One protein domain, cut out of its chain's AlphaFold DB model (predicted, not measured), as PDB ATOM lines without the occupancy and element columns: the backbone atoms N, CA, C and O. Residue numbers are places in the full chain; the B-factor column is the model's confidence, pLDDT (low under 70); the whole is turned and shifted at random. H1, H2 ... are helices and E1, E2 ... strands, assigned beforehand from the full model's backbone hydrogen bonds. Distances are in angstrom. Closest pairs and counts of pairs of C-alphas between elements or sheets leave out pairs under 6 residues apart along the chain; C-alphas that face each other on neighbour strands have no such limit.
ATOM      1  N   GLU A   4     183.855 188.115 262.814       86.50
ATOM      2  CA  GLU A   4     182.972 188.693 261.788       86.50
ATOM      3  C   GLU A   4     183.750 189.169 260.555       86.50
ATOM      4  O   GLU A   4     183.236 189.135 259.440       86.50
ATOM      5  N   GLN A   5     185.008 189.583 260.737       88.81
ATOM      6  CA  GLN A   5     185.885 190.044 259.658       88.81
ATOM      7  C   GLN A   5     186.764 188.926 259.085       88.81
ATOM      8  O   GLN A   5     187.575 189.179 258.193       88.81
ATOM      9  N   LYS A   6     186.592 187.679 259.543       86.44
ATOM     10  CA  LYS A   6     187.438 186.535 259.179       86.44
ATOM     11  C   LYS A   6     187.585 186.344 257.668       86.44
ATOM     12  O   LYS A   6     188.696 186.125 257.196       86.44
ATOM     13  N   ALA A   7     186.497 186.474 256.905       86.44
ATOM     14  CA  ALA A   7     186.522 186.324 255.446       86.44
ATOM     15  C   ALA A   7     187.347 187.424 254.750       86.44
ATOM     16  O   ALA A   7     188.102 187.143 253.821       86.44
ATOM     17  N   LEU A   8     187.239 188.667 255.227       90.12
ATOM     18  CA  LEU A   8     188.005 189.795 254.699       90.12
ATOM     19  C   LEU A   8     189.495 189.643 255.025       90.12
ATOM     20  O   LEU A   8     190.338 189.820 254.151       90.12
ATOM     21  N   ILE A   9     189.814 189.278 256.270       89.19
ATOM     22  CA  ILE A   9     191.193 189.068 256.723       89.19
ATOM     23  C   ILE A   9     191.837 187.922 255.936       89.19
ATOM     24  O   ILE A   9     192.939 188.093 255.426       89.19
ATOM     25  N   HIS A  10     191.146 186.788 255.779       89.38
ATOM     26  CA  HIS A  10     191.634 185.640 255.004       89.38
ATOM     27  C   HIS A  10     191.924 186.015 253.543       89.38
ATOM     28  O   HIS A  10     193.025 185.764 253.052       89.38
ATOM     29  N   GLY A  11     190.993 186.715 252.884       88.00
ATOM     30  CA  GLY A  11     191.159 187.151 251.496       88.00
ATOM     31  C   GLY A  11     192.301 188.153 251.289       88.00
ATOM     32  O   GLY A  11     193.035 188.059 250.304       88.00
ATOM     33  N   LEU A  12     192.490 189.093 252.220       90.88
ATOM     34  CA  LEU A  12     193.573 190.081 252.150       90.88
ATOM     35  C   LEU A  12     194.938 189.484 252.509       90.88
ATOM     36  O   LEU A  12     195.942 189.856 251.902       90.88
ATOM     37  N   ALA A  13     194.979 188.558 253.466       86.50
ATOM     38  CA  ALA A  13     196.209 187.919 253.921       86.50
ATOM     39  C   ALA A  13     196.757 186.880 252.929       86.50
ATOM     40  O   ALA A  13     197.940 186.558 252.999       86.50
ATOM     41  N   ARG A  14     195.928 186.378 251.995       85.94
ATOM     42  CA  ARG A  14     196.301 185.349 251.001       85.94
ATOM     43  C   ARG A  14     196.893 184.090 251.641       85.94
ATOM     44  O   ARG A  14     197.872 183.530 251.155       85.94
ATOM     45  N   VAL A  15     196.292 183.665 252.743       83.12
ATOM     46  CA  VAL A  15     196.690 182.466 253.483       83.12
ATOM     47  C   VAL A  15     195.768 181.308 253.134       83.12
ATOM     48  O   VAL A  15     194.599 181.509 252.820       83.12
ATOM     49  N   GLU A  16     196.277 180.084 253.205       83.12
ATOM     50  CA  GLU A  16     195.458 178.890 252.990       83.12
ATOM     51  C   GLU A  16     194.413 178.734 254.106       83.12
ATOM     52  O   GLU A  16     193.228 178.535 253.841       83.12
ATOM     53  N   SER A  17     194.824 178.937 255.360       84.25
ATOM     54  CA  SER A  17     193.957 178.833 256.532       84.25
ATOM     55  C   SER A  17     194.143 180.011 257.491       84.25
ATOM     56  O   SER A  17     195.208 180.620 257.568       84.25
ATOM     57  N   LEU A  18     193.069 180.357 258.208       87.44
ATOM     58  CA  LEU A  18     193.061 181.394 259.240       87.44
ATOM     59  C   LEU A  18     192.317 180.884 260.477       87.44
ATOM     60  O   LEU A  18     191.107 180.620 260.429       87.44
ATOM     61  N   THR A  19     193.038 180.823 261.592       86.75
ATOM     62  CA  THR A  19     192.502 180.481 262.912       86.75
ATOM     63  C   THR A  19     192.587 181.704 263.813       86.75
ATOM     64  O   THR A  19     193.644 182.315 263.941       86.75
ATOM     65  N   ILE A  20     191.464 182.061 264.431       87.25
ATOM     66  CA  ILE A  20     191.371 183.126 265.431       87.25
ATOM     67  C   ILE A  20     191.007 182.423 266.734       87.25
ATOM     68  O   ILE A  20     190.027 181.681 266.774       87.25
ATOM     69  N   SER A  21     191.824 182.598 267.766       83.62
ATOM     70  CA  SER A  21     191.610 181.997 269.082       83.62
ATOM     71  C   SER A  21     191.858 183.036 270.169       83.62
ATOM     72  O   SER A  21     192.687 183.931 270.007       83.62
ATOM     73  N   SER A  22     191.132 182.918 271.277       79.56
ATOM     74  CA  SER A  22     191.393 183.662 272.513       79.56
ATOM     75  C   SER A  22     192.519 183.036 273.343       79.56
ATOM     76  O   SER A  22     193.007 183.655 274.290       79.56
ATOM     77  N   GLU A  23     192.942 181.821 272.995       75.31
ATOM     78  CA  GLU A  23     194.040 181.123 273.648       75.31
ATOM     79  C   GLU A  23     195.388 181.591 273.093       75.31
ATOM     80  O   GLU A  23     195.607 181.645 271.883       75.31
ATOM     81  N   LYS A  24     196.328 181.891 273.993       66.81
ATOM     82  CA  LYS A  24     197.704 182.268 273.644       66.81
ATOM     83  C   LYS A  24     198.562 181.030 273.385       66.81
ATOM     84  O   LYS A  24     199.514 180.766 274.116       66.81
ATOM     85  N   VAL A  25     198.198 180.243 272.378       71.62
ATOM     86  CA  VAL A  25     199.006 179.100 271.943       71.62
ATOM     87  C   VAL A  25     199.803 179.524 270.721       71.62
ATOM     88  O   VAL A  25     199.243 179.711 269.643       71.62
ATOM     89  N   LYS A  26     201.117 179.680 270.896       72.88
ATOM     90  CA  LYS A  26     202.035 179.915 269.784       72.88
ATOM     91  C   LYS A  26     202.136 178.628 268.943       72.88
ATOM     92  O   LYS A  26     202.585 177.616 269.484       72.88
ATOM     93  N   PRO A  27     201.750 178.643 267.652       73.31
ATOM     94  CA  PRO A  27     202.019 177.534 266.733       73.31
ATOM     95  C   PRO A  27     203.532 177.346 266.583       73.31
ATOM     96  O   PRO A  27     204.247 178.340 266.694       73.31
ATOM     97  N   GLY A  28     203.997 176.125 266.302       74.25
ATOM     98  CA  GLY A  28     205.410 175.714 266.278       74.25
ATOM     99  C   GLY A  28     206.377 176.672 265.564       74.25
ATOM    100  O   GLY A  28     206.751 177.718 266.100       74.25
ATOM    101  N   ASN A  29     206.857 176.309 264.374       73.94
ATOM    102  CA  ASN A  29     207.754 177.189 263.620       73.94
ATOM    103  C   ASN A  29     206.945 178.343 263.007       73.94
ATOM    104  O   ASN A  29     206.434 178.228 261.896       73.94
ATOM    105  N   SER A  30     206.773 179.442 263.745       83.88
ATOM    106  CA  SER A  30     205.951 180.580 263.326       83.88
ATOM    107  C   SER A  30     206.661 181.923 263.485       83.88
ATOM    108  O   SER A  30     207.335 182.191 264.486       83.88
ATOM    109  N   ALA A  31     206.464 182.802 262.502       83.81
ATOM    110  CA  ALA A  31     206.760 184.220 262.643       83.81
ATOM    111  C   ALA A  31     205.628 184.881 263.438       83.81
ATOM    112  O   ALA A  31     204.454 184.636 263.164       83.81
ATOM    113  N   SER A  32     205.966 185.718 264.416       88.88
ATOM    114  CA  SER A  32     204.985 186.368 265.289       88.88
ATOM    115  C   SER A  32     205.104 187.884 265.247       88.88
ATOM    116  O   SER A  32     206.212 188.421 265.209       88.88
ATOM    117  N   THR A  33     203.975 188.580 265.325       89.50
ATOM    118  CA  THR A  33     203.928 190.033 265.527       89.50
ATOM    119  C   THR A  33     202.773 190.420 266.444       89.50
ATOM    120  O   THR A  33     201.784 189.699 266.550       89.50
ATOM    121  N   VAL A  34     202.891 191.567 267.109       89.19
ATOM    122  CA  VAL A  34     201.859 192.094 268.008       89.19
ATOM    123  C   VAL A  34     201.218 193.316 267.365       89.19
ATOM    124  O   VAL A  34     201.901 194.272 267.003       89.19
ATOM    125  N   VAL A  35     199.891 193.298 267.247       86.50
ATOM    126  CA  VAL A  35     199.083 194.408 266.737       86.50
ATOM    127  C   VAL A  35     198.083 194.810 267.816       86.50
ATOM    128  O   VAL A  35     197.081 194.133 268.057       86.50
ATOM    129  N   GLY A  36     198.364 195.922 268.500       86.31
ATOM    130  CA  GLY A  36     197.564 196.375 269.639       86.31
ATOM    131  C   GLY A  36     197.581 195.349 270.774       86.31
ATOM    132  O   GLY A  36     198.627 195.091 271.361       86.31
ATOM    133  N   THR A  37     196.422 194.764 271.082       84.19
ATOM    134  CA  THR A  37     196.263 193.701 272.093       84.19
ATOM    135  C   THR A  37     196.206 192.290 271.496       84.19
ATOM    136  O   THR A  37     195.996 191.329 272.235       84.19
ATOM    137  N   THR A  38     196.365 192.153 270.175       84.69
ATOM    138  CA  THR A  38     196.288 190.876 269.451       84.69
ATOM    139  C   THR A  38     197.679 190.422 269.027       84.69
ATOM    140  O   THR A  38     198.479 191.221 268.543       84.69
ATOM    141  N   GLU A  39     197.957 189.132 269.174       86.94
ATOM    142  CA  GLU A  39     199.174 188.505 268.666       86.94
ATOM    143  C   GLU A  39     198.835 187.708 267.406       86.94
ATOM    144  O   GLU A  39     197.849 186.973 267.365       86.94
ATOM    145  N   VAL A  40     199.621 187.910 266.354       88.38
ATOM    146  CA  VAL A  40     199.431 187.290 265.045       88.38
ATOM    147  C   VAL A  40     200.595 186.352 264.797       88.38
ATOM    148  O   VAL A  40     201.750 186.767 264.879       88.38
ATOM    149  N   TYR A  41     200.279 185.109 264.449       87.50
ATOM    150  CA  TYR A  41     201.254 184.090 264.089       87.50
ATOM    151  C   TYR A  41     201.063 183.684 262.631       87.50
ATOM    152  O   TYR A  41     199.957 183.351 262.212       87.50
ATOM    153  N   LEU A  42     202.152 183.685 261.872       85.06
ATOM    154  CA  LEU A  42     202.229 183.100 260.543       85.06
ATOM    155  C   LEU A  42     203.027 181.804 260.653       85.06
ATOM    156  O   LEU A  42     204.222 181.848 260.954       85.06
ATOM    157  N   SER A  43     202.367 180.664 260.434       81.25
ATOM    158  CA  SER A  43     203.067 179.381 260.375       81.25
ATOM    159  C   SER A  43     204.031 179.379 259.191       81.25
ATOM    160  O   SER A  43     203.658 179.736 258.075       81.25
ATOM    161  N   LEU A  44     205.277 179.005 259.460       75.19
ATOM    162  CA  LEU A  44     206.319 178.781 258.461       75.19
ATOM    163  C   LEU A  44     206.460 177.289 258.129       75.19
ATOM    164  O   LEU A  44     207.284 176.915 257.293       75.19
TER     165      LEU A  44
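Overview. This is residues 4 to 44 of the 114 residues of the protein "Valine-tRNA ligase" of Candidatus Uhrbacteria bacterium GW2011_GWC2_53_7 (UniProt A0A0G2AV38). An open U: the hairpin of strands E1 and E2 makes one side, the short helix H1 the other, and the long unnamed stretch 14 to 29 joins them. The printed part has 41 residues, in the order H1, E1, E2. The two strands form an antiparallel sheet; the class is mixed, helices and strands, with under half of the residues in named elements. The whole is only just compact, close to loose, with a radius of gyration of the C-alphas of 10.4 A and spans of 23 by 22 by 15 A.

Along the chain. E1, residues 30 to 35, is 15.8 A long and begins at C-alpha 30 (205.951, 180.580, 263.326). E2, residues 38 to 43, is 16.1 A long and ends at C-alpha 43 (203.067, 179.381, 260.375). H1, residues 6 to 13, is 10.3 A long and begins at C-alpha 6 (187.438, 186.535, 259.179).

Arrangement. E1 and E2 form an antiparallel hairpin at 159 degrees; N 33 and O 40 are 2.9 A apart, within hydrogen-bond range. H1 and E2 are apart. In H1 every O i to N i+4 pair is within hydrogen-bond range.

Size, cuts and confidence. The C-alphas farthest apart, of Glu 4 and Asn 29, are 27.4 A apart. The printed part has no cut. H1 to E1 is a long link of 16 residues. Residue 24 has pLDDT under 70.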